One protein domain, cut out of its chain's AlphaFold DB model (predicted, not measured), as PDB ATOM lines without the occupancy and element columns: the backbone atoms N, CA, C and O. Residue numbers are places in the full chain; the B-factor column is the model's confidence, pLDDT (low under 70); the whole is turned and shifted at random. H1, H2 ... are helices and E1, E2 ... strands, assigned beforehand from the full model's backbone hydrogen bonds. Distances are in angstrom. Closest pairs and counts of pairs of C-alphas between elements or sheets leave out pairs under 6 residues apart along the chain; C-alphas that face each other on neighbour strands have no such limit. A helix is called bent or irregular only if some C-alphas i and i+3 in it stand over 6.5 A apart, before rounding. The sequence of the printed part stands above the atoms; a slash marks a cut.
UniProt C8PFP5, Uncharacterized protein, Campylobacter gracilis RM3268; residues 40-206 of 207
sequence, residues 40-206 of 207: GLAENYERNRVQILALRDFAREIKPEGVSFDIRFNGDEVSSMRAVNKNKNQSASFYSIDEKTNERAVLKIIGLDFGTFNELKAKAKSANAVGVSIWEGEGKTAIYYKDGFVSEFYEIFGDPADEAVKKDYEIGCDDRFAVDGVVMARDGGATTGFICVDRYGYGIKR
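Overview. This is residues 40 to 206 of the 207 residues of an uncharacterized protein of Campylobacter gracilis RM3268 (UniProt C8PFP5). One long, twisted wall of nine strands has three helices over one face: H2 at the E3 end, then H3 and H1 packed side by side. H1, sharply kinked, reaches from E4 to E7; short H4 packs on the sheet near E7, and H5 is a small turn in the loop between E7 and E8. H1, H2 and H3 with the sheet make two layers, that is, helices on one face of a sheet. The 167 printed residues hold five named helices and nine named strands, in the order H1 E1 E2 E3 H2 H3 E4 E5 E6 H4 E7 H5 E8 E9; the sheet's order is E3 E2 E1 E4 E5 E6 E7 E8 E9, all antiparallel, and the class is mixed, helices and strands. The whole is compact, with a radius of gyration of the C-alphas of 15.5 A and spans of 43 by 32 by 32 A.

Arrangement. H1, residues 41 to 61, is irregular, with C-alphas 47 and 50 8.4 A apart and a kink of 89 degrees near residue 48. E1, residues 67 to 74, forms a hairpin with E2, residues 77 to 85; N 70 and O 82 are within hydrogen-bond range at 2.9 A. E2 bends by 55 degrees at residue 80 and forms a hairpin with E3, residues 90 to 95, an edge strand (N 83 and O 92, 3.0 A). E1, E2 and E3 are a meander, each strand the antiparallel neighbour of the one before. H2, residues 103 to 110, is on the sheet at a height of 6.9 A, over E2 and only just over E3, on which 3 of its C-alphas fall; the closest C-alphas of H2 and E3 are those of Val 106 and Ala 92, 5.2 A. H3, residues 114 to 126, is only just apart from H2, at 8.0 A. H3 is on the sheet, on the same face as H1 and H2, at a height of 9.8 A. It touches H1 at a shallow tilt of 18 degrees, opposite ways; their closest C-alphas are those of Lys 123 and Leu 55, 5.5 A. E4, residues 131 to 134, is the neighbour of E1 (N 71 and O 132, 2.9 A) and forms a hairpin with E5, residues 140 to 146 (N 133 and O 142, 2.8 A). The closest C-alphas of H1 and E5 are those of Arg 56 and Thr 141, 6.3 A. E6, residues 152 to 157, forms a hairpin with E5 (N 143 and O 154, 2.9 A), and E4, E5 and E6 are a second meander. H4, residues 163 to 170, is on the sheet at a height of 9.1 A, over none of its strands, but only just, with 2 C-alphas falling on E6 and 2 on E8. E7, residues 182 to 187, is the neighbour of E6 (N 155 and O 183, 2.8 A); the closest C-alphas of E7 and H4 are those of Val 183 and Val 165, 7.2 A. H5, residues 189 to 192, is not on the sheet. E8, residues 194 to 197, is the neighbour of E7 (N 186 and O 195, 2.8 A) and forms a hairpin with E9, residues 203 to 205, the other edge strand (N 204 and O 196, 2.8 A). Every O i to N i+4 pair is within hydrogen-bond range in H2, H3 and H4, and 15 of 17 are in H1; H5 is too short for such a pair.

Along the chain. H1 begins at C-alpha 41, (162.061, 250.272, 187.831), and measures 24.2 A from first to last C-alpha. E1 measures 23.5 A, E2 24.0 A, H3 18.1 A and E5 18.0 A. E9 ends at C-alpha 205, (154.021, 254.029, 172.731).

Size, cuts and confidence. The two C-alphas farthest apart are those of Glu 99 and Glu 170, 45.5 A. The printed part has no cut. The link from H4 to E7, 11 residues, is long. The mean pLDDT of the printed part is 91.6; residues 149 and 190 to 192 are under 70.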
ATOM      1  N   GLY A  40     158.528 249.322 189.869       82.12
ATOM      2  CA  GLY A  40     159.698 249.290 190.745       82.12
ATOM      3  C   GLY A  40     161.003 249.609 190.003       82.12
ATOM      4  O   GLY A  40     162.026 249.759 190.652       82.12
ATOM      5  N   LEU A  41     160.979 249.758 188.668       89.38
ATOM      6  CA  LEU A  41     162.061 250.272 187.831       89.38
ATOM      7  C   LEU A  41     162.714 251.542 188.386       89.38
ATOM      8  O   LEU A  41     163.922 251.545 188.584       89.38
ATOM      9  N   ALA A  42     161.954 252.612 188.642       91.44
ATOM     10  CA  ALA A  42     162.560 253.884 189.050       91.44
ATOM     11  C   ALA A  42     163.249 253.754 190.416       91.44
ATOM     12  O   ALA A  42     164.416 254.107 190.568       91.44
ATOM     13  N   GLU A  43     162.555 253.151 191.381       92.00
ATOM     14  CA  GLU A  43     163.084 252.894 192.720       92.00
ATOM     15  C   GLU A  43     164.296 251.947 192.693       92.00
ATOM     16  O   GLU A  43     165.294 252.167 193.382       92.00
ATOM     17  N   ASN A  44     164.241 250.892 191.878       94.56
ATOM     18  CA  ASN A  44     165.349 249.964 191.709       94.56
ATOM     19  C   ASN A  44     166.558 250.652 191.074       94.56
ATOM     20  O   ASN A  44     167.683 250.393 191.503       94.56
ATOM     21  N   TYR A  45     166.333 251.517 190.084       95.69
ATOM     22  CA  TYR A  45     167.396 252.289 189.459       95.69
ATOM     23  C   TYR A  45     168.050 253.231 190.464       95.69
ATOM     24  O   TYR A  45     169.263 253.192 190.611       95.69
ATOM     25  N   GLU A  46     167.276 254.006 191.224       95.38
ATOM     26  CA  GLU A  46     167.809 254.915 192.248       95.38
ATOM     27  C   GLU A  46     168.662 254.180 193.289       95.38
ATOM     28  O   GLU A  46     169.756 254.632 193.630       95.38
ATOM     29  N   ARG A  47     168.201 253.013 193.756       97.19
ATOM     30  CA  ARG A  47     168.913 252.214 194.764       97.19
ATOM     31  C   ARG A  47     170.158 251.512 194.222       97.19
ATOM     32  O   ARG A  47     171.143 251.402 194.946       97.19
ATOM     33  N   ASN A  48     170.117 251.030 192.979       98.00
ATOM     34  CA  ASN A  48     171.150 250.158 192.399       98.00
ATOM     35  C   ASN A  48     171.876 250.794 191.203       98.00
ATOM     36  O   ASN A  48     172.510 250.088 190.415       98.00
ATOM     37  N   ARG A  49     171.799 252.123 191.047       97.62
ATOM     38  CA  ARG A  49     172.309 252.872 189.885       97.62
ATOM     39  C   ARG A  49     173.733 252.477 189.517       97.62
ATOM     40  O   ARG A  49     174.014 252.160 188.366       97.62
ATOM     41  N   VAL A  50     174.633 252.471 190.499       98.38
ATOM     42  CA  VAL A  50     176.054 252.155 190.288       98.38
ATOM     43  C   VAL A  50     176.227 250.731 189.756       98.38
ATOM     44  O   VAL A  50     176.991 250.513 188.822       98.38
ATOM     45  N   GLN A  51     175.494 249.767 190.309       98.69
ATOM     46  CA  GLN A  51     175.570 248.360 189.923       98.69
ATOM     47  C   GLN A  51     174.947 248.111 188.544       98.69
ATOM     48  O   GLN A  51     175.498 247.337 187.765       98.69
ATOM     49  N   ILE A  52     173.848 248.791 188.210       98.62
ATOM     50  CA  ILE A  52     173.212 248.726 186.884       98.62
ATOM     51  C   ILE A  52     174.156 249.279 185.812       98.62
ATOM     52  O   ILE A  52     174.354 248.644 184.775       98.62
ATOM     53  N   LEU A  53     174.787 250.428 186.066       98.00
ATOM     54  CA  LEU A  53     175.760 251.010 185.140       98.00
ATOM     55  C   LEU A  53     177.012 250.129 185.010       98.00
ATOM     56  O   LEU A  53     177.468 249.886 183.897       98.00
ATOM     57  N   ALA A  54     177.501 249.552 186.112       98.31
ATOM     58  CA  ALA A  54     178.612 248.601 186.072       98.31
ATOM     59  C   ALA A  54     178.267 247.318 185.290       98.31
ATOM     60  O   ALA A  54     179.113 246.791 184.568       98.31
ATOM     61  N   LEU A  55     177.031 246.815 185.400       98.62
ATOM     62  CA  LEU A  55     176.548 245.689 184.599       98.62
ATOM     63  C   LEU A  55     176.511 246.042 183.109       98.62
ATOM     64  O   LEU A  55     176.966 245.243 182.293       98.62
ATOM     65  N   ARG A  56     175.998 247.227 182.755       97.94
ATOM     66  CA  ARG A  56     175.997 247.730 181.372       97.94
ATOM     67  C   ARG A  56     177.411 247.762 180.806       97.94
ATOM     68  O   ARG A  56     177.632 247.252 179.710       97.94
ATOM     69  N   ASP A  57     178.339 248.370 181.536       97.50
ATOM     70  CA  ASP A  57     179.711 248.575 181.071       97.50
ATOM     71  C   ASP A  57     180.421 247.240 180.871       97.50
ATOM     72  O   ASP A  57     180.960 246.989 179.796       97.50
ATOM     73  N   PHE A  58     180.295 246.333 181.841       98.25
ATOM     74  CA  PHE A  58     180.840 244.987 181.721       98.25
ATOM     75  C   PHE A  58     180.222 244.210 180.553       98.25
ATOM     76  O   PHE A  58     180.935 243.589 179.773       98.25
ATOM     77  N   ALA A  59     178.899 244.271 180.375       97.69
ATOM     78  CA  ALA A  59     178.228 243.591 179.270       97.69
ATOM     79  C   ALA A  59     178.699 244.101 177.897       97.69
ATOM     80  O   ALA A  59     178.789 243.315 176.956       97.69
ATOM     81  N   ARG A  60     179.012 245.397 177.776       95.94
ATOM     82  CA  ARG A  60     179.589 245.984 176.556       95.94
ATOM     83  C   ARG A  60     181.044 245.581 176.354       95.94
ATOM     84  O   ARG A  60     181.413 245.282 175.225       95.94
ATOM     85  N   GLU A  61     181.834 245.552 177.421       96.25
ATOM     86  CA  GLU A  61     183.243 245.146 177.395       96.25
ATOM     87  C   GLU A  61     183.409 243.705 176.898       96.25
ATOM     88  O   GLU A  61     184.220 243.438 176.015       96.25
ATOM     89  N   ILE A  62     182.597 242.780 177.415       95.88
ATOM     90  CA  ILE A  62     182.703 241.356 177.068       95.88
ATOM     91  C   ILE A  62     182.060 241.005 175.721       95.88
ATOM     92  O   ILE A  62     182.181 239.870 175.263       95.88
ATOM     93  N   LYS A  63     181.321 241.931 175.101       95.12
ATOM     94  CA  LYS A  63     180.595 241.686 173.853       95.12
ATOM     95  C   LYS A  63     181.556 241.765 172.662       95.12
ATOM     96  O   LYS A  63     182.026 242.857 172.340       95.12
ATOM     97  N   PRO A  64     181.740 240.684 171.886       93.19
ATOM     98  CA  PRO A  64     182.508 240.785 170.655       93.19
ATOM     99  C   PRO A  64     181.800 241.627 169.586       93.19
ATOM    100  O   PRO A  64     180.565 241.743 169.525       93.19
ATOM    101  N   GLU A  65     182.596 242.163 168.668       91.31
ATOM    102  CA  GLU A  65     182.097 242.783 167.445       91.31
ATOM    103  C   GLU A  65     181.291 241.773 166.602       91.31
ATOM    104  O   GLU A  65     181.613 240.583 166.543       91.31
ATOM    105  N   GLY A  66     180.199 242.222 165.975       92.56
ATOM    106  CA  GLY A  66     179.327 241.361 165.162       92.56
ATOM    107  C   GLY A  66     178.457 240.364 165.934       92.56
ATOM    108  O   GLY A  66     177.709 239.599 165.318       92.56
ATOM    109  N   VAL A  67     178.551 240.338 167.270       96.38
ATOM    110  CA  VAL A  67     177.753 239.461 168.138       96.38
ATOM    111  C   VAL A  67     176.638 240.247 168.809       96.38
ATOM    112  O   VAL A  67     176.866 241.331 169.331       96.38
ATOM    113  N   SER A  68     175.438 239.679 168.828       97.62
ATOM    114  CA  SER A  68     174.319 240.087 169.680       97.62
ATOM    115  C   SER A  68     174.021 238.984 170.683       97.62
ATOM    116  O   SER A  68     174.151 237.805 170.336       97.62
ATOM    117  N   PHE A  69     173.593 239.340 171.890       97.88
ATOM    118  CA  PHE A  69     173.147 238.355 172.870       97.88
ATOM    119  C   PHE A  69     172.019 238.867 173.754       97.88
ATOM    120  O   PHE A  69     171.874 240.065 173.969       97.88
ATOM    121  N   ASP A  70     171.268 237.916 174.294       97.56
ATOM    122  CA  ASP A  70     170.211 238.100 175.275       97.56
ATOM    123  C   ASP A  70     170.344 236.994 176.322       97.56
ATOM    124  O   ASP A  70     170.475 235.824 175.955       97.56
ATOM    125  N   ILE A  71     170.400 237.346 177.605       97.44
ATOM    126  CA  ILE A  71     170.576 236.393 178.705       97.44
ATOM    127  C   ILE A  71     169.572 236.736 179.803       97.44
ATOM    128  O   ILE A  71     169.575 237.857 180.316       97.44
ATOM    129  N   ARG A  72     168.747 235.753 180.180       96.88
ATOM    130  CA  ARG A  72     167.726 235.839 181.233       96.88
ATOM    131  C   ARG A  72     168.031 234.886 182.365       96.88
ATOM    132  O   ARG A  72     168.399 233.734 182.135       96.88
ATOM    133  N   PHE A  73     167.800 235.346 183.581       95.62
ATOM    134  CA  PHE A  73     168.023 234.613 184.813       95.62
ATOM    135  C   PHE A  73     166.702 234.390 185.550       95.62
ATOM    136  O   PHE A  73     165.836 235.262 185.587       95.62
ATOM    137  N   ASN A  74     166.578 233.225 186.177       92.06
ATOM    138  CA  ASN A  74     165.552 232.931 187.166       92.06
ATOM    139  C   ASN A  74     166.251 232.618 188.492       92.06
ATOM    140  O   ASN A  74     166.736 231.506 188.708       92.06
ATOM    141  N   GLY A  75     166.370 233.631 189.351       89.12
ATOM    142  CA  GLY A  75     167.193 233.546 190.554       89.12
ATOM    143  C   GLY A  75     168.662 233.289 190.208       89.12
ATOM    144  O   GLY A  75     169.280 234.061 189.478       89.12
ATOM    145  N   ASP A  76     169.209 232.191 190.729       88.44
ATOM    146  CA  ASP A  76     170.589 231.773 190.479       88.44
ATOM    147  C   ASP A  76     170.715 230.830 189.271       88.44
ATOM    148  O   ASP A  76     171.774 230.248 189.072       88.44
ATOM    149  N   GLU A  77     169.692 230.663 188.439       92.38
ATOM    150  CA  GLU A  77     169.762 229.836 187.230       92.38
ATOM    151  C   GLU A  77     169.539 230.666 185.972       92.38
ATOM    152  O   GLU A  77     168.991 231.769 186.007       92.38
ATOM    153  N   VAL A  78     169.987 230.143 184.836       94.50
ATOM    154  CA  VAL A  78     169.699 230.727 183.529       94.50
ATOM    155  C   VAL A  78     168.311 230.265 183.102       94.50
ATOM    156  O   VAL A  78     168.039 229.071 183.038       94.50
ATOM    157  N   SER A  79     167.424 231.206 182.795       95.38
ATOM    158  CA  SER A  79     166.100 230.900 182.248       95.38
ATOM    159  C   SER A  79     166.153 230.727 180.733       95.38
ATOM    160  O   SER A  79     165.633 229.752 180.189       95.38
ATOM    161  N   SER A  80     166.802 231.665 180.043       96.12
ATOM    162  CA  SER A  80     167.002 231.586 178.601       96.12
ATOM    163  C   SER A  80     168.243 232.350 178.169       96.12
ATOM    164  O   SER A  80     168.713 233.260 178.854       96.12
ATOM    165  N   MET A  81     168.796 231.958 177.026       97.12
ATOM    166  CA  MET A  81     169.862 232.697 176.368       97.12
ATOM    167  C   MET A  81     169.690 232.644 174.861       97.12
ATOM    168  O   MET A  81     169.251 231.639 174.298       97.12
ATOM    169  N   ARG A  82     170.141 233.689 174.184       97.38
ATOM    170  CA  ARG A  82     170.252 233.724 172.734       97.38
ATOM    171  C   ARG A  82     171.524 234.446 172.347       97.38
ATOM    172  O   ARG A  82     171.864 235.460 172.940       97.38
ATOM    173  N   ALA A  83     172.196 233.943 171.322       97.69
ATOM    174  CA  ALA A  83     173.302 234.646 170.696       97.69
ATOM    175  C   ALA A  83     173.213 234.543 169.178       97.69
ATOM    176  O   ALA A  83     172.815 233.510 168.629       97.69
ATOM    177  N   VAL A  84     173.603 235.620 168.506       97.81
ATOM    178  CA  VAL A  84     173.682 235.711 167.049       97.81
ATOM    179  C   VAL A  84     175.009 236.355 166.688       97.81
ATOM    180  O   VAL A  84     175.303 237.448 167.155       97.81
ATOM    181  N   ASN A  85     175.795 235.701 165.840       96.56
ATOM    182  CA  ASN A  85     176.974 236.287 165.215       96.56
ATOM    183  C   ASN A  85     176.682 236.476 163.726       96.56
ATOM    184  O   ASN A  85     176.667 235.497 162.971       96.56
ATOM    185  N   LYS A  86     176.428 237.722 163.306       91.31
ATOM    186  CA  LYS A  86     176.076 238.024 161.909       91.31
ATOM    187  C   LYS A  86     177.254 237.785 160.969       91.31
ATOM    188  O   LYS A  86     177.074 237.185 159.915       91.31
ATOM    189  N   ASN A  87     178.463 238.143 161.400       92.19
ATOM    190  CA  ASN A  87     179.688 237.994 160.609       92.19
ATOM    191  C   ASN A  87     179.986 236.532 160.251       92.19
ATOM    192  O   ASN A  87     180.536 236.249 159.190       92.19
ATOM    193  N   LYS A  88     179.617 235.595 161.132       94.50
ATOM    194  CA  LYS A  88     179.831 234.152 160.941       94.50
ATOM    195  C   LYS A  88     178.573 233.392 160.519       94.50
ATOM    196  O   LYS A  88     178.649 232.177 160.358       94.50
ATOM    197  N   ASN A  89     177.436 234.072 160.365       94.56
ATOM    198  CA  ASN A  89     176.126 233.463 160.123       94.56
ATOM    199  C   ASN A  89     175.796 232.330 161.123       94.56
ATOM    200  O   ASN A  89     175.399 231.227 160.745       94.56
ATOM    201  N   GLN A  90     176.020 232.585 162.415       95.81
ATOM    202  CA  GLN A  90     175.799 231.618 163.495       95.81
ATOM    203  C   GLN A  90     174.740 232.126 164.466       95.81
ATOM    204  O   GLN A  90     174.718 233.305 164.816       95.81
ATOM    205  N   SER A  91     173.892 231.224 164.956       96.88
ATOM    206  CA  SER A  91     173.009 231.513 166.086       96.88
ATOM    207  C   SER A  91     172.806 230.278 166.959       96.88
ATOM    208  O   SER A  91     172.927 229.146 166.488       96.88
ATOM    209  N   ALA A  92     172.532 230.511 168.238       97.00
ATOM    210  CA  ALA A  92     172.162 229.481 169.196       97.00
ATOM    211  C   ALA A  92     171.187 230.063 170.216       97.00
ATOM    212  O   ALA A  92     171.228 231.258 170.527       97.00
ATOM    213  N   SER A  93     170.335 229.199 170.752       96.81
ATOM    214  CA  SER A  93     169.426 229.519 171.842       96.81
ATOM    215  C   SER A  93     169.459 228.427 172.899       96.81
ATOM    216  O   SER A  93     169.646 227.252 172.579       96.81
ATOM    217  N   PHE A  94     169.244 228.836 174.140       96.31
ATOM    218  CA  PHE A  94     169.044 227.982 175.294       96.31
ATOM    219  C   PHE A  94     167.760 228.384 176.012       96.31
ATOM    220  O   PHE A  94     167.502 229.574 176.180       96.31
ATOM    221  N   TYR A  95     166.988 227.392 176.442       95.06
ATOM    222  CA  TYR A  95     165.828 227.563 177.306       95.06
ATOM    223  C   TYR A  95     165.875 226.472 178.369       95.06
ATOM    224  O   TYR A  95     165.982 225.297 178.028       95.06
ATOM    225  N   SER A  96     165.747 226.836 179.644       91.62
ATOM    226  CA  SER A  96     165.833 225.868 180.749       91.62
ATOM    227  C   SER A  96     164.760 224.776 180.699       91.62
ATOM    228  O   SER A  96     164.954 223.690 181.233       91.62
ATOM    229  N   ILE A  97     163.640 225.048 180.025       89.75
ATOM    230  CA  ILE A  97     162.538 224.101 179.812       89.75
ATOM    231  C   ILE A  97     162.772 223.125 178.647       89.75
ATOM    232  O   ILE A  97     161.980 222.201 178.470       89.75
ATOM    233  N   ASP A  98     163.803 223.342 177.826       90.25
ATOM    234  CA  ASP A  98     164.104 222.527 176.646       90.25
ATOM    235  C   ASP A  98     165.468 221.841 176.788       90.25
ATOM    236  O   ASP A  98     166.520 222.419 176.489       90.25
ATOM    237  N   GLU A  99     165.430 220.565 177.179       84.44
ATOM    238  CA  GLU A  99     166.602 219.697 177.362       84.44
ATOM    239  C   GLU A  99     167.449 219.517 176.089       84.44
ATOM    240  O   GLU A  99     168.596 219.073 176.163       84.44
ATOM    241  N   LYS A 100     166.915 219.850 174.904       88.56
ATOM    242  CA  LYS A 100     167.668 219.768 173.641       88.56
ATOM    243  C   LYS A 100     168.615 220.944 173.443       88.56
ATOM    244  O   LYS A 100     169.475 220.892 172.560       88.56
ATOM    245  N   THR A 101     168.448 222.014 174.214       88.75
ATOM    246  CA  THR A 101     169.276 223.211 174.105       88.75
ATOM    247  C   THR A 101     170.439 223.188 175.094       88.75
ATOM    248  O   THR A 101     170.434 222.454 176.077       88.75
ATOM    249  N   ASN A 102     171.492 223.963 174.818       87.38
ATOM    250  CA  ASN A 102     172.714 223.931 175.622       87.38
ATOM    251  C   ASN A 102     173.319 225.330 175.767       87.38
ATOM    252  O   ASN A 102     173.743 225.928 174.774       87.38
ATOM    253  N   GLU A 103     173.439 225.810 177.006       91.81
ATOM    254  CA  GLU A 103     174.094 227.081 177.349       91.81
ATOM    255  C   GLU A 103     175.489 227.209 176.721       91.81
ATOM    256  O   GLU A 103     175.844 228.263 176.193       91.81
ATOM    257  N   ARG A 104     176.273 226.119 176.679       93.69
ATOM    258  CA  ARG A 104     177.634 226.124 176.109       93.69
ATOM    259  C   ARG A 104     177.653 226.500 174.634       93.69
ATOM    260  O   ARG A 104     178.618 227.112 174.183       93.69
ATOM    261  N   ALA A 105     176.621 226.127 173.875       94.69
ATOM    262  CA  ALA A 105     176.528 226.498 172.466       94.69
ATOM    263  C   ALA A 105     176.343 228.013 172.315       94.69
ATOM    264  O   ALA A 105     176.967 228.621 171.447       94.69
ATOM    265  N   VAL A 106     175.550 228.622 173.201       96.94
ATOM    266  CA  VAL A 106     175.343 230.072 173.242       96.94
ATOM    267  C   VAL A 106     176.625 230.783 173.676       96.94
ATOM    268  O   VAL A 106     177.114 231.640 172.944       96.94
ATOM    269  N   LEU A 107     177.238 230.370 174.791       96.75
ATOM    270  CA  LEU A 107     178.492 230.952 175.292       96.75
ATOM    271  C   LEU A 107     179.626 230.878 174.262       96.75
ATOM    272  O   LEU A 107     180.381 231.835 174.118       96.75
ATOM    273  N   LYS A 108     179.703 229.797 173.475       96.50
ATOM    274  CA  LYS A 108     180.679 229.663 172.382       96.50
ATOM    275  C   LYS A 108     180.503 230.722 171.290       96.50
ATOM    276  O   LYS A 108     181.501 231.169 170.731       96.50
ATOM    277  N   ILE A 109     179.267 231.114 170.968       96.38
ATOM    278  CA  ILE A 109     178.999 232.183 169.991       96.38
ATOM    279  C   ILE A 109     179.364 233.549 170.571       96.38
ATOM    280  O   ILE A 109     179.932 234.373 169.854       96.38
ATOM    281  N   ILE A 110     179.068 233.774 171.857       95.81
ATOM    282  CA  ILE A 110     179.438 235.014 172.559       95.81
ATOM    283  C   ILE A 110     180.953 235.080 172.808       95.81
ATOM    284  O   ILE A 110     181.502 236.159 172.948       95.81
ATOM    285  N   GLY A 111     181.652 233.944 172.811       95.12
ATOM    286  CA  GLY A 111     183.082 233.886 173.107       95.12
ATOM    287  C   GLY A 111     183.394 234.030 174.598       95.12
ATOM    288  O   GLY A 111     184.492 234.452 174.939       95.12
ATOM    289  N   LEU A 112     182.446 233.685 175.474       95.31
ATOM    290  CA  LEU A 112     182.630 233.747 176.924       95.31
ATOM    291  C   LEU A 112     183.044 232.387 177.478       95.31
ATOM    292  O   LEU A 112     182.459 231.354 177.136       95.31
ATOM    293  N   ASP A 113     184.007 232.398 178.392       95.81
ATOM    294  CA  ASP A 113     184.225 231.278 179.297       95.81
ATOM    295  C   ASP A 113     183.254 231.328 180.492       95.81
ATOM    296  O   ASP A 113     182.524 232.298 180.715       95.81
ATOM    297  N   PHE A 114     183.233 230.252 181.281       94.00
ATOM    298  CA  PHE A 114     182.367 230.168 182.457       94.00
ATOM    299  C   PHE A 114     182.748 231.161 183.563       94.00
ATOM    300  O   PHE A 114     181.879 231.537 184.343       94.00
ATOM    301  N   GLY A 115     184.013 231.585 183.653       97.06
ATOM    302  CA  GLY A 115     184.452 232.563 184.652       97.06
ATOM    303  C   GLY A 115     183.823 233.928 184.391       97.06
ATOM    304  O   GLY A 115     183.121 234.466 185.246       97.06
ATOM    305  N   THR A 116     183.977 234.415 183.162       97.56
ATOM    306  CA  THR A 116     183.406 235.675 182.670       97.56
ATOM    307  C   THR A 116     181.878 235.646 182.720       97.56
ATOM    308  O   THR A 116     181.238 236.612 183.133       97.56
ATOM    309  N   PHE A 117     181.270 234.511 182.361       96.56
ATOM    310  CA  PHE A 117     179.821 234.339 182.456       96.56
ATOM    311  C   PHE A 117     179.306 234.385 183.905       96.56
ATOM    312  O   PHE A 117     178.299 235.037 184.190       96.56
ATOM    313  N   ASN A 118     180.009 233.743 184.841       96.62
ATOM    314  CA  ASN A 118     179.660 233.803 186.260       96.62
ATOM    315  C   ASN A 118     179.829 235.216 186.832       96.62
ATOM    316  O   ASN A 118     179.023 235.630 187.667       96.62
ATOM    317  N   GLU A 119     180.817 235.978 186.361       97.81
ATOM    318  CA  GLU A 119     180.952 237.388 186.720       97.81
ATOM    319  C   GLU A 119     179.777 238.224 186.191       97.81
ATOM    320  O   GLU A 119     179.197 238.998 186.956       97.81
ATOM    321  N   LEU A 120     179.350 238.020 184.936       97.75
ATOM    322  CA  LEU A 120     178.168 238.691 184.372       97.75
ATOM    323  C   LEU A 120     176.929 238.448 185.241       97.75
ATOM    324  O   LEU A 120     176.212 239.384 185.595       97.75
ATOM    325  N   LYS A 121     176.710 237.190 185.632       97.06
ATOM    326  CA  LYS A 121     175.609 236.777 186.506       97.06
ATOM    327  C   LYS A 121     175.697 237.409 187.897       97.06
ATOM    328  O   LYS A 121     174.689 237.885 188.418       97.06
ATOM    329  N   ALA A 122     176.888 237.469 188.491       97.62
ATOM    330  CA  ALA A 122     177.100 238.121 189.781       97.62
ATOM    331  C   ALA A 122     176.815 239.632 189.719       97.62
ATOM    332  O   ALA A 122     176.188 240.181 190.631       97.62
ATOM    333  N   LYS A 123     177.219 240.305 188.632       98.38
ATOM    334  CA  LYS A 123     176.889 241.720 188.406       98.38
ATOM    335  C   LYS A 123     175.390 241.921 188.184       98.38
ATOM    336  O   LYS A 123     174.832 242.844 188.769       98.38
ATOM    337  N   ALA A 124     174.724 241.035 187.438       97.88
ATOM    338  CA  ALA A 124     173.270 241.073 187.262       97.88
ATOM    339  C   ALA A 124     172.532 240.958 188.603       97.88
ATOM    340  O   ALA A 124     171.712 241.814 188.933       97.88
ATOM    341  N   LYS A 125     172.919 239.986 189.438       97.38
ATOM    342  CA  LYS A 125     172.387 239.826 190.798       97.38
ATOM    343  C   LYS A 125     172.624 241.066 191.664       97.38
ATOM    344  O   LYS A 125     171.710 241.518 192.346       97.38
ATOM    345  N   SER A 126     173.824 241.645 191.606       97.44
ATOM    346  CA  SER A 126     174.174 242.857 192.368       97.44
ATOM    347  C   SER A 126     173.392 244.094 191.916       97.44
ATOM    348  O   SER A 126     173.128 244.977 192.723       97.44
ATOM    349  N   ALA A 127     173.009 244.153 190.639       97.75
ATOM    350  CA  ALA A 127     172.172 245.204 190.065       97.75
ATOM    351  C   ALA A 127     170.666 244.990 190.307       97.75
ATOM    352  O   ALA A 127     169.855 245.794 189.844       97.75
ATOM    353  N   ASN A 128     170.293 243.901 190.995       97.00
ATOM    354  CA  ASN A 128     168.916 243.425 191.113       97.00
ATOM    355  C   ASN A 128     168.230 243.307 189.735       97.00
ATOM    356  O   ASN A 128     167.103 243.755 189.529       97.00
ATOM    357  N   ALA A 129     168.968 242.748 188.774       97.25
ATOM    358  CA  ALA A 129     168.531 242.522 187.407       97.25
ATOM    359  C   ALA A 129     168.356 241.022 187.135       97.25
ATOM    360  O   ALA A 129     169.136 240.186 187.590       97.25
ATOM    361  N   VAL A 130     167.351 240.699 186.329       96.81
ATOM    362  CA  VAL A 130     167.020 239.349 185.858       96.81
ATOM    363  C   VAL A 130     167.489 239.095 184.429       96.81
ATOM    364  O   VAL A 130     167.233 238.033 183.875       96.81
ATOM    365  N   GLY A 131     168.177 240.042 183.797       97.44
ATOM    366  CA  GLY A 131     168.727 239.804 182.472       97.44
ATOM    367  C   GLY A 131     169.465 240.985 181.876       97.44
ATOM    368  O   GLY A 131     169.373 242.116 182.353       97.44
ATOM    369  N   VAL A 132     170.190 240.700 180.803       98.06
ATOM    370  CA  VAL A 132     170.935 241.682 180.020       98.06
ATOM    371  C   VAL A 132     170.891 241.301 178.546       98.06
ATOM    372  O   VAL A 132     170.986 240.124 178.191       98.06
ATOM    373  N   SER A 133     170.736 242.297 177.683       97.50
ATOM    374  CA  SER A 133     170.651 242.114 176.238       97.50
ATOM    375  C   SER A 133     171.380 243.231 175.509       97.50
ATOM    376  O   SER A 133     171.302 244.401 175.896       97.50
ATOM    377  N   ILE A 134     172.111 242.875 174.458       97.06
ATOM    378  CA  ILE A 134     172.746 243.825 173.548       97.06
ATOM    379  C   ILE A 134     172.576 243.311 172.124       97.06
ATOM    380  O   ILE A 134     173.123 242.265 171.758       97.06
ATOM    381  N   TRP A 135     171.870 244.089 171.305       93.81
ATOM    382  CA  TRP A 135     171.671 243.812 169.887       93.81
ATOM    383  C   TRP A 135     172.496 244.755 169.022       93.81
ATOM    384  O   TRP A 135     172.565 245.967 169.227       93.81
ATOM    385  N   GLU A 136     173.173 244.175 168.039       88.38
ATOM    386  CA  GLU A 136     173.994 244.922 167.102       88.38
ATOM    387  C   GLU A 136     173.135 245.857 166.243       88.38
ATOM    388  O   GLU A 136     172.192 245.417 165.581       88.38
ATOM    389  N   GLY A 137     173.535 247.130 166.208       84.56
ATOM    390  CA  GLY A 137     172.844 248.197 165.487       84.56
ATOM    391  C   GLY A 137     171.889 249.016 166.355       84.56
ATOM    392  O   GLY A 137     171.439 250.060 165.903       84.56
ATOM    393  N   GLU A 138     171.614 248.599 167.597       87.25
ATOM    394  CA  GLU A 138     170.672 249.319 168.467       87.25
ATOM    395  C   GLU A 138     171.313 250.418 169.327       87.25
ATOM    396  O   GLU A 138     170.593 251.218 169.915       87.25
ATOM    397  N   GLY A 139     172.646 250.455 169.450       88.38
ATOM    398  CA  GLY A 139     173.358 251.506 170.203       88.38
ATOM    399  C   GLY A 139     173.090 251.527 171.718       88.38
ATOM    400  O   GLY A 139     173.528 252.442 172.417       88.38
ATOM    401  N   LYS A 140     172.396 250.513 172.241       92.81
ATOM    402  CA  LYS A 140     171.927 250.444 173.627       92.81
ATOM    403  C   LYS A 140     172.138 249.066 174.241       92.81
ATOM    404  O   LYS A 140     172.303 248.061 173.553       92.81
ATOM    405  N   THR A 141     172.119 249.040 175.564       97.06
ATOM    406  CA  THR A 141     172.127 247.829 176.383       97.06
ATOM    407  C   THR A 141     170.816 247.778 177.146       97.06
ATOM    408  O   THR A 141     170.497 248.726 177.859       97.06
ATOM    409  N   ALA A 142     170.065 246.689 177.009       97.06
ATOM    410  CA  ALA A 142     168.862 246.470 177.795       97.06
ATOM    411  C   ALA A 142     169.205 245.693 179.074       97.06
ATOM    412  O   ALA A 142     169.824 244.630 179.004       97.06
ATOM    413  N   ILE A 143     168.810 246.210 180.237       97.94
ATOM    414  CA  ILE A 143     168.955 245.541 181.539       97.94
ATOM    415  C   ILE A 143     167.567 245.288 182.103       97.94
ATOM    416  O   ILE A 143     166.815 246.225 182.358       97.94
ATOM    417  N   TYR A 144     167.236 244.023 182.322       96.38
ATOM    418  CA  TYR A 144     165.900 243.610 182.723       96.38
ATOM    419  C   TYR A 144     165.789 243.562 184.233       96.38
ATOM    420  O   TYR A 144     166.552 242.867 184.893       96.38
ATOM    421  N   TYR A 145     164.823 244.295 184.768       94.31
ATOM    422  CA  TYR A 145     164.438 244.247 186.175       94.31
ATOM    423  C   TYR A 145     163.429 243.122 186.426       94.31
ATOM    424  O   TYR A 145     163.510 242.414 187.426       94.31
ATOM    425  N   LYS A 146     162.516 242.914 185.475       89.88
ATOM    426  CA  LYS A 146     161.502 241.862 185.513       89.88
ATOM    427  C   LYS A 146     161.364 241.230 184.137       89.88
ATOM    428  O   LYS A 146     161.378 241.936 183.132       89.88
ATOM    429  N   ASP A 147     161.194 239.915 184.111       84.00
ATOM    430  CA  ASP A 147     160.994 239.141 182.889       84.00
ATOM    431  C   ASP A 147     159.733 238.279 183.023       84.00
ATOM    432  O   ASP A 147     159.440 237.761 184.104       84.00
ATOM    433  N   GLY A 148     158.933 238.188 181.960       79.00
ATOM    434  CA  GLY A 148     157.649 237.487 181.970       79.00
ATOM    435  C   GLY A 148     156.702 238.005 180.889       79.00
ATOM    436  O   GLY A 148     157.138 238.499 179.861       79.00
ATOM    437  N   PHE A 149     155.387 237.917 181.122       69.94
ATOM    438  CA  PHE A 149     154.386 238.386 180.146       69.94
ATOM    439  C   PHE A 149     154.492 239.891 179.839       69.94
ATOM    440  O   PHE A 149     154.168 240.322 178.740       69.94
ATOM    441  N   VAL A 150     154.950 240.675 180.818       79.06
ATOM    442  CA  VAL A 150     155.338 242.078 180.647       79.06
ATOM    443  C   VAL A 150     156.711 242.231 181.281       79.06
ATOM    444  O   VAL A 150     156.826 242.312 182.509       79.06
ATOM    445  N   SER A 151     157.748 242.208 180.452       88.75
ATOM    446  CA  SER A 151     159.108 242.475 180.912       88.75
ATOM    447  C   SER A 151     159.277 243.971 181.176       88.75
ATOM    448  O   SER A 151     158.773 244.803 180.425       88.75
ATOM    449  N   GLU A 152     159.993 244.312 182.243       91.56
ATOM    450  CA  GLU A 152     160.321 245.684 182.633       91.56
ATOM    451  C   GLU A 152     161.839 245.836 182.636       91.56
ATOM    452  O   GLU A 152     162.549 245.010 183.223       91.56
ATOM    453  N   PHE A 153     162.352 246.866 181.970       94.88
ATOM    454  CA  PHE A 153     163.785 247.007 181.738       94.88
ATOM    455  C   PHE A 153     164.221 248.452 181.525       94.88
ATOM    456  O   PHE A 153     163.416 249.353 181.304       94.88
ATOM    457  N   TYR A 154     165.529 248.655 181.593       95.94
ATOM    458  CA  TYR A 154     166.195 249.897 181.232       95.94
ATOM    459  C   TYR A 154     166.832 249.713 179.865       95.94
ATOM    460  O   TYR A 154     167.595 248.768 179.677       95.94
ATOM    461  N   GLU A 155     166.570 250.619 178.937       95.12
ATOM    462  CA  GLU A 155     167.414 250.807 177.766       95.12
ATOM    463  C   GLU A 155     168.459 251.862 178.103       95.12
ATOM    464  O   GLU A 155     168.119 253.014 178.366       95.12
ATOM    465  N   ILE A 156     169.728 251.456 178.136       96.12
ATOM    466  CA  ILE A 156     170.830 252.346 178.491       96.12
ATOM    467  C   ILE A 156     171.714 252.555 177.274       96.12
ATOM    468  O   ILE A 156     172.361 251.621 176.781       96.12
ATOM    469  N   PHE A 157     171.743 253.789 176.796       92.38
ATOM    470  CA  PHE A 157     172.427 254.182 175.574       92.38
ATOM    471  C   PHE A 157     173.905 254.474 175.829       92.38
ATOM    472  O   PHE A 157     174.366 254.564 176.971       92.38
ATOM    473  N   GLY A 158     174.707 254.427 174.766       80.88
ATOM    474  CA  GLY A 158     176.140 254.727 174.837       80.88
ATOM    475  C   GLY A 158     176.393 256.191 175.160       80.88
ATOM    476  O   GLY A 158     177.174 256.504 176.056       80.88
ATOM    477  N   ASP A 159     175.675 257.047 174.445       80.12
ATOM    478  CA  ASP A 159     175.723 258.492 174.567       80.12
ATOM    479  C   ASP A 159     174.353 259.002 175.052       80.12
ATOM    480  O   ASP A 159     173.349 258.788 174.368       80.12
ATOM    481  N   PRO A 160     174.275 259.671 176.215       75.69
ATOM    482  CA  PRO A 160     173.061 260.350 176.669       75.69
ATOM    483  C   PRO A 160     172.511 261.384 175.674       75.69
ATOM    484  O   PRO A 160     171.328 261.714 175.721       75.69
ATOM    485  N   ALA A 161     173.355 261.904 174.776       73.44
ATOM    486  CA  ALA A 161     172.977 262.853 173.735       73.44
ATOM    487  C   ALA A 161     172.526 262.188 172.420       73.44
ATOM    488  O   ALA A 161     172.320 262.905 171.434       73.44
ATOM    489  N   ASP A 162     172.359 260.863 172.389       82.00
ATOM    490  CA  ASP A 162     171.852 260.143 171.222       82.00
ATOM    491  C   ASP A 162     170.456 260.661 170.818       82.00
ATOM    492  O   ASP A 162     169.566 260.869 171.645       82.00
ATOM    493  N   GLU A 163     170.255 260.893 169.522       83.56
ATOM    494  CA  GLU A 163     168.997 261.425 168.986       83.56
ATOM    495  C   GLU A 163     167.799 260.503 169.254       83.56
ATOM    496  O   GLU A 163     166.674 260.985 169.393       83.56
ATOM    497  N   ALA A 164     168.009 259.187 169.347       81.12
ATOM    498  CA  ALA A 164     166.956 258.247 169.724       81.12
ATOM    499  C   ALA A 164     166.485 258.485 171.167       81.12
ATOM    500  O   ALA A 164     165.284 258.484 171.429       81.12
ATOM    501  N   VAL A 165     167.424 258.762 172.075       84.19
ATOM    502  CA  VAL A 165     167.151 259.056 173.488       84.19
ATOM    503  C   VAL A 165     166.404 260.376 173.637       84.19
ATOM    504  O   VAL A 165     165.399 260.448 174.342       84.19
ATOM    505  N   LYS A 166     166.844 261.419 172.923       86.56
ATOM    506  CA  LYS A 166     166.162 262.724 172.937       86.56
ATOM    507  C   LYS A 166     164.715 262.611 172.475       86.56
ATOM    508  O   LYS A 166     163.829 263.140 173.138       86.56
ATOM    509  N   LYS A 167     164.468 261.881 171.381       87.75
ATOM    510  CA  LYS A 167     163.112 261.661 170.857       87.75
ATOM    511  C   LYS A 167     162.209 260.959 171.860       87.75
ATOM    512  O   LYS A 167     161.041 261.319 171.952       87.75
ATOM    513  N   ASP A 168     162.734 259.992 172.609       89.06
ATOM    514  CA  ASP A 168     161.983 259.346 173.685       89.06
ATOM    515  C   ASP A 168     161.544 260.377 174.744       89.06
ATOM    516  O   ASP A 168     160.368 260.453 175.105       89.06
ATOM    517  N   TYR A 169     162.440 261.252 175.195       89.38
ATOM    518  CA  TYR A 169     162.065 262.288 176.164       89.38
ATOM    519  C   TYR A 169     161.089 263.322 175.583       89.38
ATOM    520  O   TYR A 169     160.135 263.715 176.254       89.38
ATOM    521  N   GLU A 170     161.246 263.704 174.315       90.81
ATOM    522  CA  GLU A 170     160.330 264.621 173.623       90.81
ATOM    523  C   GLU A 170     158.895 264.079 173.518       90.81
ATOM    524  O   GLU A 170     157.941 264.859 173.566       90.81
ATOM    525  N   ILE A 171     158.717 262.757 173.404       89.50
ATOM    526  CA  ILE A 171     157.383 262.131 173.396       89.50
ATOM    527  C   ILE A 171     156.813 261.894 174.804       89.50
ATOM    528  O   ILE A 171     155.679 261.425 174.919       89.50
ATOM    529  N   GLY A 172     157.560 262.243 175.857       89.19
ATOM    530  CA  GLY A 172     157.109 262.220 177.249       89.19
ATOM    531  C   GLY A 172     157.613 261.045 178.088       89.19
ATOM    532  O   GLY A 172     157.096 260.848 179.191       89.19
ATOM    533  N   CYS A 173     158.586 260.263 177.604       92.12
ATOM    534  CA  CYS A 173     159.255 259.270 178.448       92.12
ATOM    535  C   CYS A 173     159.923 259.964 179.648       92.12
ATOM    536  O   CYS A 173     160.382 261.101 179.539       92.12
ATOM    537  N   ASP A 174     159.987 259.282 180.792       91.50
ATOM    538  CA  ASP A 174     160.608 259.828 181.999       91.50
ATOM    539  C   ASP A 174     162.098 260.126 181.771       91.50
ATOM    540  O   ASP A 174     162.883 259.230 181.451       91.50
ATOM    541  N   ASP A 175     162.479 261.384 181.960       92.25
ATOM    542  CA  ASP A 175     163.815 261.916 181.713       92.25
ATOM    543  C   ASP A 175     164.648 262.063 182.995       92.25
ATOM    544  O   ASP A 175     165.787 262.533 182.946       92.25
ATOM    545  N   ARG A 176     164.147 261.613 184.156       93.44
ATOM    546  CA  ARG A 176     164.861 261.769 185.439       93.44
ATOM    547  C   ARG A 176     166.263 261.146 185.461       93.44
ATOM    548  O   ARG A 176     167.102 261.560 186.256       93.44
ATOM    549  N   PHE A 177     166.517 260.160 184.598       93.06
ATOM    550  CA  PHE A 177     167.812 259.484 184.441       93.06
ATOM    551  C   PHE A 177     168.463 259.770 183.077       93.06
ATOM    552  O   PHE A 177     169.346 259.033 182.634       93.06
ATOM    553  N   ALA A 178     168.056 260.853 182.408       92.12
ATOM    554  CA  ALA A 178     168.578 261.243 181.100       92.12
ATOM    555  C   ALA A 178     170.085 261.487 181.101       92.12
ATOM    556  O   ALA A 178     170.751 261.172 180.124       92.12
ATOM    557  N   VAL A 179     170.647 261.963 182.215       91.69
ATOM    558  CA  VAL A 179     172.100 262.154 182.374       91.69
ATOM    559  C   VAL A 179     172.905 260.859 182.212       91.69
ATOM    560  O   VAL A 179     174.079 260.911 181.862       91.69
ATOM    561  N   ASP A 180     172.265 259.708 182.428       93.94
ATOM    562  CA  ASP A 180     172.854 258.377 182.272       93.94
ATOM    563  C   ASP A 180     172.502 257.719 180.933       93.94
ATOM    564  O   ASP A 180     172.909 256.581 180.679       93.94
ATOM    565  N   GLY A 181     171.733 258.416 180.089       93.62
ATOM    566  CA  GLY A 181     171.187 257.890 178.842       93.62
ATOM    567  C   GLY A 181     170.206 256.745 179.076       93.62
ATOM    568  O   GLY A 181     170.236 255.763 178.336       93.62
ATOM    569  N   VAL A 182     169.405 256.811 180.143       95.12
ATOM    570  CA  VAL A 182     168.472 255.744 180.522       95.12
ATOM    571  C   VAL A 182     167.059 256.078 180.084       95.12
ATOM    572  O   VAL A 182     166.510 257.116 180.453       95.12
ATOM    573  N   VAL A 183     166.436 255.136 179.384       94.31
ATOM    574  CA  VAL A 183     164.994 255.122 179.149       94.31
ATOM    575  C   VAL A 183     164.409 253.890 179.828       94.31
ATOM    576  O   VAL A 183     164.802 252.757 179.549       94.31
ATOM    577  N   MET A 184     163.474 254.104 180.750       93.94
ATOM    578  CA  MET A 184     162.709 253.014 181.353       93.94
ATOM    579  C   MET A 184     161.676 252.510 180.349       93.94
ATOM    580  O   MET A 184     160.964 253.307 179.738       93.94
ATOM    581  N   ALA A 185     161.588 251.194 180.182       91.81
ATOM    582  CA  ALA A 185     160.752 250.572 179.172       91.81
ATOM    583  C   ALA A 185     160.044 249.313 179.685       91.81
ATOM    584  O   ALA A 185     160.470 248.650 180.635       91.81
ATOM    585  N   ARG A 186     158.941 248.982 179.015       89.62
ATOM    586  CA  ARG A 186     158.229 247.716 179.161       89.62
ATOM    587  C   ARG A 186     158.060 247.045 177.808       89.62
ATOM    588  O   ARG A 186     157.998 247.705 176.767       89.62
ATOM    589  N   ASP A 187     157.937 245.727 177.831       85.19
ATOM    590  CA  ASP A 187     157.492 244.982 176.663       85.19
ATOM    591  C   ASP A 187     155.978 245.166 176.483       85.19
ATOM    592  O   ASP A 187     155.179 244.760 177.328       85.19
ATOM    593  N   GLY A 188     155.580 245.824 175.394       77.38
ATOM    594  CA  GLY A 188     154.186 245.983 174.977       77.38
ATOM    595  C   GLY A 188     153.667 244.808 174.139       77.38
ATOM    596  O   GLY A 188     152.562 244.885 173.587       77.38
ATOM    597  N   GLY A 189     154.454 243.737 174.017       74.88
ATOM    598  CA  GLY A 189     154.134 242.528 173.275       74.88
ATOM    599  C   GLY A 189     154.257 242.693 171.760       74.88
ATOM    600  O   GLY A 189     154.617 243.746 171.233       74.88
ATOM    601  N   ALA A 190     153.897 241.632 171.033       69.56
ATOM    602  CA  ALA A 190     154.128 241.509 169.590       69.56
ATOM    603  C   ALA A 190     153.514 242.632 168.728       69.56
ATOM    604  O   ALA A 190     153.996 242.894 167.630       69.56
ATOM    605  N   THR A 191     152.444 243.280 169.192       67.62
ATOM    606  CA  THR A 191     151.718 244.310 168.431       67.62
ATOM    607  C   THR A 191     152.178 245.732 168.731       67.62
ATOM    608  O   THR A 191     152.048 246.612 167.878       67.62
ATOM    609  N   THR A 192     152.687 245.978 169.937       69.62
ATOM    610  CA  THR A 192     153.045 247.328 170.392       69.62
ATOM    611  C   THR A 192     154.553 247.535 170.407       69.62
ATOM    612  O   THR A 192     154.995 248.676 170.301       69.62
ATOM    613  N   GLY A 193     155.332 246.450 170.468       76.69
ATOM    614  CA  GLY A 193     156.772 246.520 170.669       76.69
ATOM    615  C   GLY A 193     157.101 247.140 172.025       76.69
ATOM    616  O   GLY A 193     156.300 247.092 172.958       76.69
ATOM    617  N   PHE A 194     158.278 247.744 172.138       80.81
ATOM    618  CA  PHE A 194     158.708 248.378 173.378       80.81
ATOM    619  C   PHE A 194     158.003 249.718 173.605       80.81
ATOM    620  O   PHE A 194     157.963 250.582 172.725       80.81
ATOM    621  N   ILE A 195     157.472 249.889 174.813       88.56
ATOM    622  CA  ILE A 195     156.859 251.130 175.292       88.56
ATOM    623  C   ILE A 195     157.779 251.747 176.338       88.56
ATOM    624  O   ILE A 195     158.305 251.023 177.181       88.56
ATOM    625  N   CYS A 196     157.985 253.060 176.302       90.00
ATOM    626  CA  CYS A 196     158.712 253.721 177.380       90.00
ATOM    627  C   CYS A 196     157.769 254.035 178.544       90.00
ATOM    628  O   CYS A 196     156.548 254.032 178.387       90.00
ATOM    629  N   VAL A 197     158.333 254.285 179.718       89.44
ATOM    630  CA  VAL A 197     157.593 254.617 180.935       89.44
ATOM    631  C   VAL A 197     157.694 256.119 181.186       89.44
ATOM    632  O   VAL A 197     158.787 256.681 181.129       89.44
ATOM    633  N   ASP A 198     156.560 256.768 181.441       87.69
ATOM    634  CA  ASP A 198     156.487 258.181 181.811       87.69
ATOM    635  C   ASP A 198     156.758 258.405 183.309       87.69
ATOM    636  O   ASP A 198     156.868 257.465 184.101       87.69
ATOM    637  N   ARG A 199     156.814 259.675 183.725       84.31
ATOM    638  CA  ARG A 199     157.099 260.056 185.120       84.31
ATOM    639  C   ARG A 199     156.111 259.540 186.167       84.31
ATOM    640  O   ARG A 199     156.402 259.616 187.362       84.31
ATOM    641  N   TYR A 200     154.941 259.083 185.736       81.50
ATOM    642  CA  TYR A 200     153.870 258.562 186.578       81.50
ATOM    643  C   TYR A 200     153.771 257.030 186.506       81.50
ATOM    644  O   TYR A 200     152.926 256.443 187.182       81.50
ATOM    645  N   GLY A 201     154.632 256.372 185.723       79.38
ATOM    646  CA  GLY A 201     154.640 254.922 185.557       79.38
ATOM    647  C   GLY A 201     153.752 254.404 184.420       79.38
ATOM    648  O   GLY A 201     153.581 253.182 184.303       79.38
ATOM    649  N   TYR A 202     153.193 255.279 183.578       81.81
ATOM    650  CA  TYR A 202     152.368 254.892 182.431       81.81
ATOM    651  C   TYR A 202     153.209 254.598 181.193       81.81
ATOM    652  O   TYR A 202     154.258 255.191 180.968       81.81
ATOM    653  N   GLY A 203     152.733 253.660 180.376       84.25
ATOM    654  CA  GLY A 203     153.379 253.316 179.116       84.25
ATOM    655  C   GLY A 203     153.055 254.321 178.012       84.25
ATOM    656  O   GLY A 203     151.883 254.527 177.695       84.25
ATOM    657  N   ILE A 204     154.083 254.877 177.378       84.00
ATOM    658  CA  ILE A 204     153.976 255.684 176.162       84.00
ATOM    659  C   ILE A 204     154.493 254.857 174.989       84.00
ATOM    660  O   ILE A 204     155.612 254.336 174.987       84.00
ATOM    661  N   LYS A 205     153.651 254.719 173.964       83.62
ATOM    662  CA  LYS A 205     154.021 254.029 172.731       83.62
ATOM    663  C   LYS A 205     154.986 254.899 171.924       83.62
ATOM    664  O   LYS A 205     154.629 256.013 171.539       83.62
ATOM    665  N   ARG A 206     156.158 254.349 171.606       80.69
ATOM    666  CA  ARG A 206     157.097 254.935 170.641       80.69
ATOM    667  C   ARG A 206     156.482 254.873 169.236       80.69
ATOM    668  O   ARG A 206     155.899 253.850 168.867       80.69
TER     669      ARG A 206